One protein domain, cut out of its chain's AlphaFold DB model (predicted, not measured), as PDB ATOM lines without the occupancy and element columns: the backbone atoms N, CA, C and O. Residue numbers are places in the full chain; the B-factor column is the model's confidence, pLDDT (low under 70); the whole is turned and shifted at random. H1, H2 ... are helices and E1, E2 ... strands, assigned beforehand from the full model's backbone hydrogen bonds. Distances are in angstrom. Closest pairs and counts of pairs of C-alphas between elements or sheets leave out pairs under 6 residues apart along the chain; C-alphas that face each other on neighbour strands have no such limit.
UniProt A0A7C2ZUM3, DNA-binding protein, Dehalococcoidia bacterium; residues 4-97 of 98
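This is residues 4 to 97 of the 98 residues of the protein "DNA-binding protein" of Dehalococcoidia bacterium (UniProt A0A7C2ZUM3). A small three-stranded sheet with the short helix H3 on it forms one half of a flat domain, and a long helical hairpin, H1 and H2, forms the other half, with H2 packing on H3. H4 crosses H3 at about a right angle and only grazes the sheet, while a long unnamed stretch, residues 40 to 54, leads from the hairpin to the sheet. The printed part has 94 residues, with four named helices and three named strands in the order H1 H2 E1 H3 H4 E2 E3; the sheet runs E1 E3 E2, all antiparallel, and the class is mostly helix. The whole is compact, with a radius of gyration of the C-alphas of 13.8 A and spans of 39 by 32 by 17 A.

In the sheet, the inner strand E3, residues 89 to 93, has two antiparallel neighbours, the edge strands E1, residues 55 to 57, and E2, residues 84 to 86. The pairing is staggered: E3 pairs with E2 over residues 89 to 91 and with E1 over residues 91 to 93. N 56 and O 92 are 2.8 A apart, within hydrogen-bond range, as are N 91 and O 84 at 2.8 A. E2 and E3 form a hairpin. H3, residues 58 to 65, is on the sheet at a height of 9.3 A, over E1, and runs along the strands, at 4 degrees to E1 on the local plane. H4, residues 69 to 77, only grazes the sheet and touches H3 about perpendicular, at 83 degrees; their closest C-alphas, of Ala 62 and Pro 69, are 5.3 A apart. E1, H3, H4 and E2 make a split strand-helix-strand unit, two strands of one sheet that are not neighbours, with the helices between them along the chain and E3 between them in the sheet; its crossover is right-handed. H2, residues 23 to 39, touches H3 at a steep tilt of 51 degrees, opposite ways; the closest C-alphas, of Arg 32 and Ala 64, are 4.0 A apart. H1, residues 4 to 20, forms a helical hairpin with H2, at a shallow tilt of 15 degrees, with the closest C-alphas, of Ala 17 and Ile 26, 4.9 A apart. H1 and H3 are apart. In H1, H2, H3 and H4 every O i to N i+4 pair is within hydrogen-bond range.

E3 measures 12.9 A and ends at C-alpha 93 (159.235, 105.938, 25.599). E1 measures 6.8 A and E2 6.6 A. H3 measures 10.3 A and H4 12.4 A. H2 measures 24.6 A. H1, 24.4 A long, begins at C-alpha 4 (148.537, 120.073, 20.438).

The farthest C-alphas, of Arg 21 and Asn 87, are 41.2 A apart. The link from H2 to E1 is long. The printed part has no cut, and no printed residue is under 70.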
ATOM      1  N   ALA A   4     148.652 119.209  21.611       95.75
ATOM      2  CA  ALA A   4     148.537 120.073  20.438       95.75
ATOM      3  C   ALA A   4     149.897 120.470  19.844       95.75
ATOM      4  O   ALA A   4     150.056 120.467  18.624       95.75
ATOM      5  N   ASP A   5     150.900 120.761  20.681       95.94
ATOM      6  CA  ASP A   5     152.237 121.140  20.209       95.94
ATOM      7  C   ASP A   5     152.883 119.996  19.418       95.94
ATOM      8  O   ASP A   5     153.509 120.220  18.381       95.94
ATOM      9  N   ILE A   6     152.700 118.758  19.894       95.12
ATOM     10  CA  ILE A   6     153.225 117.556  19.238       95.12
ATOM     11  C   ILE A   6     152.524 117.346  17.900       95.12
ATOM     12  O   ILE A   6     153.187 117.210  16.875       95.12
ATOM     13  N   ARG A   7     151.184 117.376  17.894       95.62
ATOM     14  CA  ARG A   7     150.381 117.213  16.673       95.62
ATOM     15  C   ARG A   7     150.745 118.260  15.626       95.62
ATOM     16  O   ARG A   7     150.968 117.909  14.472       95.62
ATOM     17  N   LYS A   8     150.899 119.522  16.037       96.81
ATOM     18  CA  LYS A   8     151.282 120.623  15.148       96.81
ATOM     19  C   LYS A   8     152.659 120.406  14.518       96.81
ATOM     20  O   LYS A   8     152.823 120.668  13.328       96.81
ATOM     21  N   ARG A   9     153.640 119.909  15.282       96.00
ATOM     22  CA  ARG A   9     154.971 119.558  14.751       96.00
ATOM     23  C   ARG A   9     154.892 118.426  13.728       96.00
ATOM     24  O   ARG A   9     155.448 118.565  12.645       96.00
ATOM     25  N   LEU A  10     154.158 117.359  14.040       96.25
ATOM     26  CA  LEU A  10     153.972 116.221  13.131       96.25
ATOM     27  C   LEU A  10     153.253 116.627  11.841       96.25
ATOM     28  O   LEU A  10     153.581 116.146  10.759       96.25
ATOM     29  N   GLU A  11     152.275 117.525  11.935       97.06
ATOM     30  CA  GLU A  11     151.580 118.036  10.759       97.06
ATOM     31  C   GLU A  11     152.494 118.904   9.883       97.06
ATOM     32  O   GLU A  11     152.451 118.790   8.655       97.06
ATOM     33  N   ALA A  12     153.335 119.741  10.500       97.25
ATOM     34  CA  ALA A  12     154.324 120.543   9.790       97.25
ATOM     35  C   ALA A  12     155.349 119.658   9.061       97.25
ATOM     36  O   ALA A  12     155.548 119.842   7.863       97.25
ATOM     37  N   GLU A  13     155.903 118.651   9.745       96.38
ATOM     38  CA  GLU A  13     156.827 117.660   9.171       96.38
ATOM     39  C   GLU A  13     156.202 116.955   7.957       96.38
ATOM     40  O   GLU A  13     156.780 116.915   6.870       96.38
ATOM     41  N   ARG A  14     154.964 116.464   8.099       96.69
ATOM     42  CA  ARG A  14     154.225 115.823   7.002       96.69
ATOM     43  C   ARG A  14     154.042 116.764   5.811       96.69
ATOM     44  O   ARG A  14     154.180 116.341   4.664       96.69
ATOM     45  N   ARG A  15     153.702 118.029   6.065       97.25
ATOM     46  CA  ARG A  15     153.487 119.033   5.016       97.25
ATOM     47  C   ARG A  15     154.780 119.342   4.264       97.25
ATOM     48  O   ARG A  15     154.757 119.428   3.038       97.25
ATOM     49  N   GLU A  16     155.887 119.470   4.984       96.81
ATOM     50  CA  GLU A  16     157.215 119.677   4.409       96.81
ATOM     51  C   GLU A  16     157.641 118.485   3.543       96.81
ATOM     52  O   GLU A  16     158.030 118.668   2.387       96.81
ATOM     53  N   ALA A  17     157.456 117.259   4.037       96.12
ATOM     54  CA  ALA A  17     157.745 116.048   3.276       96.12
ATOM     55  C   ALA A  17     156.938 115.983   1.967       96.12
ATOM     56  O   ALA A  17     157.504 115.718   0.909       96.12
ATOM     57  N   ILE A  18     155.639 116.306   1.998       96.00
ATOM     58  CA  ILE A  18     154.801 116.392   0.786       96.00
ATOM     59  C   ILE A  18     155.335 117.450  -0.186       96.00
ATOM     60  O   ILE A  18     155.384 117.212  -1.394       96.00
ATOM     61  N   SER A  19     155.778 118.595   0.332       96.56
ATOM     62  CA  SER A  19     156.349 119.663  -0.487       96.56
ATOM     63  C   SER A  19     157.659 119.257  -1.166       96.56
ATOM     64  O   SER A  19     157.934 119.733  -2.266       96.56
ATOM     65  N   SER A  20     158.454 118.379  -0.545       96.06
ATOM     66  CA  SER A  20     159.729 117.905  -1.102       96.06
ATOM     67  C   SER A  20     159.568 117.055  -2.369       96.06
ATOM     68  O   SER A  20     160.503 116.955  -3.161       96.06
ATOM     69  N   ARG A  21     158.386 116.449  -2.570       93.38
ATOM     70  CA  ARG A  21     158.098 115.468  -3.633       93.38
ATOM     71  C   ARG A  21     159.018 114.235  -3.629       93.38
ATOM     72  O   ARG A  21     159.030 113.503  -4.615       93.38
ATOM     73  N   ASP A  22     159.740 113.969  -2.538       97.38
ATOM     74  CA  ASP A  22     160.486 112.725  -2.340       97.38
ATOM     75  C   ASP A  22     159.535 111.624  -1.824       97.38
ATOM     76  O   ASP A  22     159.016 111.731  -0.706       97.38
ATOM     77  N   PRO A  23     159.304 110.540  -2.593       96.62
ATOM     78  CA  PRO A  23     158.406 109.463  -2.184       96.62
ATOM     79  C   PRO A  23     158.778 108.804  -0.848       96.62
ATOM     80  O   PRO A  23     157.886 108.406  -0.094       96.62
ATOM     81  N   LEU A  24     160.072 108.672  -0.536       95.69
ATOM     82  CA  LEU A  24     160.522 108.050   0.711       95.69
ATOM     83  C   LEU A  24     160.296 108.979   1.900       95.69
ATOM     84  O   LEU A  24     159.775 108.525   2.921       95.69
ATOM     85  N   ALA A  25     160.622 110.264   1.755       95.56
ATOM     86  CA  ALA A  25     160.366 111.265   2.788       95.56
ATOM     87  C   ALA A  25     158.866 111.358   3.105       95.56
ATOM     88  O   ALA A  25     158.474 111.328   4.273       95.56
ATOM     89  N   ILE A  26     158.020 111.379   2.069       97.25
ATOM     90  CA  ILE A  26     156.559 111.384   2.213       97.25
ATOM     91  C   ILE A  26     156.093 110.159   2.996       97.25
ATOM     92  O   ILE A  26     155.340 110.297   3.960       97.25
ATOM     93  N   ARG A  27     156.554 108.962   2.615       96.94
ATOM     94  CA  ARG A  27     156.169 107.725   3.298       96.94
ATOM     95  C   ARG A  27     156.561 107.754   4.774       96.94
ATOM     96  O   ARG A  27     155.718 107.472   5.617       96.94
ATOM     97  N   PHE A  28     157.806 108.109   5.089       96.12
ATOM     98  CA  PHE A  28     158.278 108.115   6.475       96.12
ATOM     99  C   PHE A  28     157.544 109.143   7.339       96.12
ATOM    100  O   PHE A  28     157.148 108.820   8.458       96.12
ATOM    101  N   ALA A  29     157.282 110.338   6.810       97.00
ATOM    102  CA  ALA A  29     156.517 111.348   7.531       97.00
ATOM    103  C   ALA A  29     155.057 110.913   7.761       97.00
ATOM    104  O   ALA A  29     154.507 111.148   8.837       97.00
ATOM    105  N   LEU A  30     154.425 110.240   6.789       97.12
ATOM    106  CA  LEU A  30     153.078 109.679   6.948       97.12
ATOM    107  C   LEU A  30     153.036 108.568   7.999       97.12
ATOM    108  O   LEU A  30     152.185 108.600   8.887       97.12
ATOM    109  N   ASP A  31     153.975 107.626   7.929       97.25
ATOM    110  CA  ASP A  31     154.096 106.514   8.872       97.25
ATOM    111  C   ASP A  31     154.246 107.018  10.312       97.25
ATOM    112  O   ASP A  31     153.564 106.554  11.231       97.25
ATOM    113  N   ARG A  32     155.117 108.011  10.501       96.75
ATOM    114  CA  ARG A  32     155.352 108.670  11.783       96.75
ATOM    115  C   ARG A  32     154.130 109.451  12.261       96.75
ATOM    116  O   ARG A  32     153.749 109.310  13.424       96.75
ATOM    117  N   TYR A  33     153.485 110.220  11.381       97.19
ATOM    118  CA  TYR A  33     152.258 110.952  11.697       97.19
ATOM    119  C   TYR A  33     151.160 110.004  12.191       97.19
ATOM    120  O   TYR A  33     150.582 110.237  13.251       97.19
ATOM    121  N   GLU A  34     150.898 108.917  11.467       97.31
ATOM    122  CA  GLU A  34     149.856 107.942  11.802       97.31
ATOM    123  C   GLU A  34     150.096 107.312  13.180       97.31
ATOM    124  O   GLU A  34     149.208 107.312  14.033       97.31
ATOM    125  N   VAL A  35     151.318 106.826  13.434       97.31
ATOM    126  CA  VAL A  35     151.652 106.172  14.707       97.31
ATOM    127  C   VAL A  35     151.523 107.143  15.877       97.31
ATOM    128  O   VAL A  35     150.920 106.805  16.898       97.31
ATOM    129  N   LEU A  36     152.102 108.338  15.755       96.44
ATOM    130  CA  LEU A  36     152.201 109.259  16.883       96.44
ATOM    131  C   LEU A  36     150.883 109.981  17.164       96.44
ATOM    132  O   LEU A  36     150.535 110.163  18.328       96.44
ATOM    133  N   THR A  37     150.107 110.332  16.136       95.88
ATOM    134  CA  THR A  37     148.762 110.891  16.354       95.88
ATOM    135  C   THR A  37     147.802 109.854  16.929       95.88
ATOM    136  O   THR A  37     147.026 110.204  17.814       95.88
ATOM    137  N   GLY A  38     147.916 108.581  16.532       95.62
ATOM    138  CA  GLY A  38     147.146 107.487  17.125       95.62
ATOM    139  C   GLY A  38     147.431 107.292  18.618       95.62
ATOM    140  O   GLY A  38     146.504 107.124  19.401       95.62
ATOM    141  N   LEU A  39     148.696 107.386  19.045       94.50
ATOM    142  CA  LEU A  39     149.066 107.328  20.471       94.50
ATOM    143  C   LEU A  39     148.541 108.514  21.282       94.50
ATOM    144  O   LEU A  39     148.335 108.397  22.488       94.50
ATOM    145  N   LEU A  40     148.369 109.659  20.626       94.88
ATOM    146  CA  LEU A  40     147.871 110.876  21.246       94.88
ATOM    147  C   LEU A  40     146.357 111.036  21.089       94.88
ATOM    148  O   LEU A  40     145.851 112.056  21.536       94.88
ATOM    149  N   ALA A  41     145.636 110.104  20.458       94.25
ATOM    150  CA  ALA A  41     144.226 110.285  20.096       94.25
ATOM    151  C   ALA A  41     143.336 110.615  21.307       94.25
ATOM    152  O   ALA A  41     142.498 111.510  21.222       94.25
ATOM    153  N   ASP A  42     143.604 109.981  22.449       93.38
ATOM    154  CA  ASP A  42     142.827 110.152  23.684       93.38
ATOM    155  C   ASP A  42     143.238 111.386  24.511       93.38
ATOM    156  O   ASP A  42     142.675 111.649  25.573       93.38
ATOM    157  N   TYR A  43     144.230 112.154  24.054       94.69
ATOM    158  CA  TYR A  43     144.692 113.357  24.742       94.69
ATOM    159  C   TYR A  43     143.955 114.590  24.214       94.69
ATOM    160  O   TYR A  43     143.942 114.859  23.010       94.69
ATOM    161  N   ALA A  44     143.386 115.386  25.121       95.75
ATOM    162  CA  ALA A  44     142.907 116.722  24.782       95.75
ATOM    163  C   ALA A  44     144.081 117.617  24.346       95.75
ATOM    164  O   ALA A  44     145.227 117.402  24.740       95.75
ATOM    165  N   ASP A  45     143.805 118.626  23.524       93.06
ATOM    166  CA  ASP A  45     144.837 119.490  22.942       93.06
ATOM    167  C   ASP A  45     145.673 120.238  23.991       93.06
ATOM    168  O   ASP A  45     146.888 120.395  23.832       93.06
ATOM    169  N   ASP A  46     145.037 120.670  25.077       94.38
ATOM    170  CA  ASP A  46     145.657 121.362  26.203       94.38
ATOM    171  C   ASP A  46     146.281 120.411  27.236       94.38
ATOM    172  O   ASP A  46     147.051 120.863  28.093       94.38
ATOM    173  N   ALA A  47     146.012 119.104  27.129       94.56
ATOM    174  CA  ALA A  47     146.496 118.114  28.074       94.56
ATOM    175  C   ALA A  47     148.036 118.061  28.071       94.56
ATOM    176  O   ALA A  47     148.670 117.974  27.005       94.56
ATOM    177  N   PRO A  48     148.672 118.087  29.258       94.44
ATOM    178  CA  PRO A  48     150.103 117.872  29.359       94.44
ATOM    179  C   PRO A  48     150.431 116.424  28.992       94.44
ATOM    180  O   PRO A  48     149.848 115.482  29.526       94.44
ATOM    181  N   VAL A  49     151.398 116.250  28.095       93.88
ATOM    182  CA  VAL A  49     151.872 114.929  27.687       93.88
ATOM    183  C   VAL A  49     153.177 114.614  28.405       93.88
ATOM    184  O   VAL A  49     154.179 115.315  28.237       93.88
ATOM    185  N   ASP A  50     153.157 113.535  29.184       94.06
ATOM    186  CA  ASP A  50     154.343 112.938  29.788       94.06
ATOM    187  C   ASP A  50     154.973 111.945  28.797       94.06
ATOM    188  O   ASP A  50     154.472 110.839  28.570       94.06
ATOM    189  N   LEU A  51     156.067 112.375  28.166       92.94
ATOM    190  CA  LEU A  51     156.734 111.647  27.083       92.94
ATOM    191  C   LEU A  51     157.437 110.366  27.554       92.94
ATOM    192  O   LEU A  51     157.797 109.534  26.718       92.94
ATOM    193  N   ASP A  52     157.648 110.209  28.863       93.31
ATOM    194  CA  ASP A  52     158.229 109.007  29.457       93.31
ATOM    195  C   ASP A  52     157.169 107.941  29.762       93.31
ATOM    196  O   ASP A  52     157.464 106.745  29.731       93.31
ATOM    197  N   LYS A  53     155.921 108.360  30.012       92.50
ATOM    198  CA  LYS A  53     154.804 107.449  30.312       92.50
ATOM    199  C   LYS A  53     154.138 106.879  29.070       92.50
ATOM    200  O   LYS A  53     153.695 105.729  29.091       92.50
ATOM    201  N   ILE A  54     154.066 107.650  27.988       94.75
ATOM    202  CA  ILE A  54     153.571 107.124  26.714       94.75
ATOM    203  C   ILE A  54     154.652 106.240  26.111       94.75
ATOM    204  O   ILE A  54     155.782 106.675  25.900       94.75
ATOM    205  N   THR A  55     154.299 104.991  25.818       96.56
ATOM    206  CA  THR A  55     155.250 104.018  25.284       96.56
ATOM    207  C   THR A  55     154.764 103.376  23.999       96.56
ATOM    208  O   THR A  55     153.583 103.089  23.815       96.56
ATOM    209  N   LEU A  56     155.720 103.105  23.120       97.25
ATOM    210  CA  LEU A  56     155.549 102.410  21.861       97.25
ATOM    211  C   LEU A  56     156.016 100.965  21.998       97.25
ATOM    212  O   LEU A  56     157.017 100.669  22.660       97.25
ATOM    213  N   ARG A  57     155.336 100.060  21.297       97.31
ATOM    214  CA  ARG A  57     155.910  98.752  20.962       97.31
ATOM    215  C   ARG A  57     157.018  98.917  19.922       97.31
ATOM    216  O   ARG A  57     157.044  99.879  19.159       97.31
ATOM    217  N   VAL A  58     157.877  97.904  19.810       97.44
ATOM    218  CA  VAL A  58     158.953  97.846  18.800       97.44
ATOM    219  C   VAL A  58     158.441  98.090  17.380       97.44
ATOM    220  O   VAL A  58     159.092  98.798  16.623       97.44
ATOM    221  N   SER A  59     157.294  97.517  17.005       97.00
ATOM    222  CA  SER A  59     156.718  97.685  15.664       97.00
ATOM    223  C   SER A  59     156.285  99.125  15.387       97.00
ATOM    224  O   SER A  59     156.546  99.641  14.305       97.00
ATOM    225  N   GLN A  60     155.678  99.788  16.373       97.50
ATOM    226  CA  GLN A  60     155.271 101.188  16.269       97.50
ATOM    227  C   GLN A  60     156.494 102.106  16.177       97.50
ATOM    228  O   GLN A  60     156.547 102.959  15.300       97.50
ATOM    229  N   ALA A  61     157.506 101.889  17.022       97.38
ATOM    230  CA  ALA A  61     158.751 102.652  16.960       97.38
ATOM    231  C   ALA A  61     159.504 102.430  15.639       97.38
ATOM    232  O   ALA A  61     160.040 103.373  15.076       97.38
ATOM    233  N   ALA A  62     159.510 101.203  15.116       97.56
ATOM    234  CA  ALA A  62     160.102 100.892  13.819       97.56
ATOM    235  C   ALA A  62     159.439 101.697  12.692       97.56
ATOM    236  O   ALA A  62     160.139 102.355  11.928       97.56
ATOM    237  N   LYS A  63     158.100 101.723  12.656       96.88
ATOM    238  CA  LYS A  63     157.327 102.525  11.697       96.88
ATOM    239  C   LYS A  63     157.601 104.027  11.869       96.88
ATOM    240  O   LYS A  63     157.926 104.696  10.897       96.88
ATOM    241  N   ALA A  64     157.585 104.536  13.103       96.62
ATOM    242  CA  ALA A  64     157.811 105.956  13.391       96.62
ATOM    243  C   ALA A  64     159.246 106.456  13.123       96.62
ATOM    244  O   ALA A  64     159.442 107.654  12.926       96.62
ATOM    245  N   LEU A  65     160.241 105.561  13.143       94.94
ATOM    246  CA  LEU A  65     161.652 105.874  12.880       94.94
ATOM    247  C   LEU A  65     162.112 105.493  11.462       94.94
ATOM    248  O   LEU A  65     163.266 105.729  11.120       94.94
ATOM    249  N   GLY A  66     161.261 104.856  10.649       95.31
ATOM    250  CA  GLY A  66     161.654 104.355   9.327       95.31
ATOM    251  C   GLY A  66     162.622 103.161   9.365       95.31
ATOM    252  O   GLY A  66     163.365 102.928   8.412       95.31
ATOM    253  N   PHE A  67     162.625 102.384  10.451       96.25
ATOM    254  CA  PHE A  67     163.483 101.209  10.634       96.25
ATOM    255  C   PHE A  67     162.709  99.894  10.544       96.25
ATOM    256  O   PHE A  67     161.484  99.844  10.618       96.25
ATOM    257  N   THR A  68     163.436  98.777  10.451       96.88
ATOM    258  CA  THR A  68     162.836  97.451  10.653       96.88
ATOM    259  C   THR A  68     162.733  97.123  12.150       96.88
ATOM    260  O   THR A  68     163.586  97.548  12.936       96.88
ATOM    261  N   PRO A  69     161.762  96.297  12.588       97.62
ATOM    262  CA  PRO A  69     161.663  95.879  13.990       97.62
ATOM    263  C   PRO A  69     162.928  95.192  14.519       97.62
ATOM    264  O   PRO A  69     163.274  95.328  15.691       97.62
ATOM    265  N   ASN A  70     163.637  94.454  13.660       98.00
ATOM    266  CA  ASN A  70     164.899  93.811  14.028       98.00
ATOM    267  C   ASN A  70     166.004  94.839  14.271       98.00
ATOM    268  O   ASN A  70     166.723  94.714  15.261       98.00
ATOM    269  N   HIS A  71     166.077  95.878  13.438       97.81
ATOM    270  CA  HIS A  71     167.016  96.976  13.633       97.81
ATOM    271  C   HIS A  71     166.732  97.725  14.943       97.81
ATOM    272  O   HIS A  71     167.642  97.940  15.736       97.81
ATOM    273  N   VAL A  72     165.462  98.008  15.260       97.56
ATOM    274  CA  VAL A  72     165.091  98.626  16.549       97.56
ATOM    275  C   VAL A  72     165.505  97.751  17.736       97.56
ATOM    276  O   VAL A  72     166.111  98.245  18.684       97.56
ATOM    277  N   ARG A  73     165.256  96.433  17.691       97.44
ATOM    278  CA  ARG A  73     165.718  95.509  18.750       97.44
ATOM    279  C   ARG A  73     167.237  95.500  18.888       97.44
ATOM    280  O   ARG A  73     167.741  95.389  20.003       97.44
ATOM    281  N   GLN A  74     167.963  95.589  17.778       98.00
ATOM    282  CA  GLN A  74     169.417  95.683  17.791       98.00
ATOM    283  C   GLN A  74     169.880  96.982  18.458       98.00
ATOM    284  O   GLN A  74     170.745  96.925  19.326       98.00
ATOM    285  N   LEU A  75     169.265  98.123  18.135       97.31
ATOM    286  CA  LEU A  75     169.571  99.410  18.766       97.31
ATOM    287  C   LEU A  75     169.276  99.412  20.272       97.31
ATOM    288  O   LEU A  75     170.078  99.939  21.040       97.31
ATOM    289  N   ILE A  76     168.186  98.770  20.706       97.06
ATOM    290  CA  ILE A  76     167.884  98.569  22.133       97.06
ATOM    291  C   ILE A  76     168.992  97.750  22.806       97.06
ATOM    292  O   ILE A  76     169.518  98.150  23.839       97.06
ATOM    293  N   ARG A  77     169.390  96.617  22.210       96.69
ATOM    294  CA  ARG A  77     170.460  95.756  22.750       96.69
ATOM    295  C   ARG A  77     171.816  96.459  22.809       96.69
ATOM    296  O   ARG A  77     172.602  96.169  23.699       96.69
ATOM    297  N   GLN A  78     172.080  97.364  21.871       97.06
ATOM    298  CA  GLN A  78     173.285  98.196  21.841       97.06
ATOM    299  C   GLN A  78     173.219  99.393  22.806       97.06
ATOM    300  O   GLN A  78     174.181 100.147  22.879       97.06
ATOM    301  N   GLY A  79     172.096  99.611  23.501       95.44
ATOM    302  CA  GLY A  79     171.903 100.760  24.392       95.44
ATOM    303  C   GLY A  79     171.706 102.101  23.674       95.44
ATOM    304  O   GLY A  79     171.725 103.141  24.321       95.44
ATOM    305  N   LYS A  80     171.501 102.100  22.350       95.88
ATOM    306  CA  LYS A  80     171.299 103.318  21.540       95.88
ATOM    307  C   LYS A  80     169.865 103.839  21.585       95.88
ATOM    308  O   LYS A  80     169.634 105.022  21.372       95.88
ATOM    309  N   ILE A  81     168.905 102.951  21.835       95.56
ATOM    310  CA  ILE A  81     167.499 103.293  22.063       95.56
ATOM    311  C   ILE A  81     167.167 102.889  23.489       95.56
ATOM    312  O   ILE A  81     167.271 101.714  23.846       95.56
ATOM    313  N   GLN A  82     166.735 103.857  24.292       95.38
ATOM    314  CA  GLN A  82     166.250 103.564  25.630       95.38
ATOM    315  C   GLN A  82     164.905 102.838  25.540       95.38
ATOM    316  O   GLN A  82     163.962 103.309  24.906       95.38
ATOM    317  N   ALA A  83     164.822 101.680  26.185       97.12
ATOM    318  CA  ALA A  83     163.614 100.880  26.278       97.12
ATOM    319  C   ALA A  83     163.643 100.052  27.562       97.12
ATOM    320  O   ALA A  83     164.711  99.754  28.099       97.12
ATOM    321  N   PHE A  84     162.474  99.636  28.029       96.25
ATOM    322  CA  PHE A  84     162.336  98.724  29.160       96.25
ATOM    323  C   PHE A  84     161.392  97.579  28.801       96.25
ATOM    324  O   PHE A  84     160.620  97.668  27.845       96.25
ATOM    325  N   LYS A  85     161.469  96.469  29.538       95.94
ATOM    326  CA  LYS A  85     160.527  95.360  29.375       95.94
ATOM    327  C   LYS A  85     159.339  95.543  30.312       95.94
ATOM    328  O   LYS A  85     159.530  95.701  31.512       95.94
ATOM    329  N   ALA A  86     158.131  95.447  29.770       94.81
ATOM    330  CA  ALA A  86     156.892  95.346  30.532       94.81
ATOM    331  C   ALA A  86     156.002  94.278  29.894       94.81
ATOM    332  O   ALA A  86     155.848  94.254  28.674       94.81
ATOM    333  N   ASN A  87     155.438  93.380  30.706       93.44
ATOM    334  CA  ASN A  87     154.603  92.263  30.242       93.44
ATOM    335  C   ASN A  87     155.268  91.435  29.126       93.44
ATOM    336  O   ASN A  87     154.641  91.094  28.129       93.44
ATOM    337  N   ASN A  88     156.569  91.159  29.274       93.00
ATOM    338  CA  ASN A  88     157.399  90.448  28.293       93.00
ATOM    339  C   ASN A  88     157.539  91.136  26.911       93.00
ATOM    340  O   ASN A  88     158.092  90.558  25.977       93.00
ATOM    341  N   GLU A  89     157.114  92.394  26.782       95.06
ATOM    342  CA  GLU A  89     157.269  93.210  25.577       95.06
ATOM    343  C   GLU A  89     158.230  94.378  25.826       95.06
ATOM    344  O   GLU A  89     158.264  94.967  26.906       95.06
ATOM    345  N   TRP A  90     159.009  94.748  24.806       96.94
ATOM    346  CA  TRP A  90     159.798  95.981  24.841       96.94
ATOM    347  C   TRP A  90     158.888  97.200  24.687       96.94
ATOM    348  O   TRP A  90     158.090  97.270  23.747       96.94
ATOM    349  N   ARG A  91     159.064  98.166  25.586       97.62
ATOM    350  CA  ARG A  91     158.392  99.459  25.612       97.62
ATOM    351  C   ARG A  91     159.416 100.568  25.432       97.62
ATOM    352  O   ARG A  91     160.413 100.622  26.151       97.62
ATOM    353  N   ILE A  92     159.174 101.413  24.439       97.75
ATOM    354  CA  ILE A  92     160.052 102.513  24.038       97.75
ATOM    355  C   ILE A  92     159.325 103.812  24.386       97.75
ATOM    356  O   ILE A  92     158.230 104.019  23.862       97.75
ATOM    357  N   PRO A  93     159.864 104.665  25.266       97.06
ATOM    358  CA  PRO A  93     159.235 105.938  25.599       97.06
ATOM    359  C   PRO A  93     159.055 106.835  24.372       97.06
ATOM    360  O   PRO A  93     159.917 106.875  23.491       97.06
ATOM    361  N   LEU A  94     157.965 107.596  24.343       95.25
ATOM    362  CA  LEU A  94     157.644 108.518  23.257       95.25
ATOM    363  C   LEU A  94     158.753 109.557  23.036       95.25
ATOM    364  O   LEU A  94     159.042 109.891  21.891       95.25
ATOM    365  N   ARG A  95     159.448 110.000  24.092       95.62
ATOM    366  CA  ARG A  95     160.585 110.931  23.945       95.62
ATOM    367  C   ARG A  95     161.733 110.414  23.076       95.62
ATOM    368  O   ARG A  95     162.537 111.211  22.629       95.62
ATOM    369  N   VAL A  96     161.862 109.098  22.896       93.50
ATOM    370  CA  VAL A  96     162.959 108.513  22.107       93.50
ATOM    371  C   VAL A  96     162.675 108.616  20.613       93.50
ATOM    372  O   VAL A  96     163.591 108.548  19.800       93.50
ATOM    373  N   VAL A  97     161.399 108.752  20.249       92.19
ATOM    374  CA  VAL A  97     160.969 108.827  18.856       92.19
ATOM    375  C   VAL A  97     160.507 110.220  18.457       92.19
ATOM    376  O   VAL A  97     160.228 110.389  17.283       92.19
TER     377      VAL A  97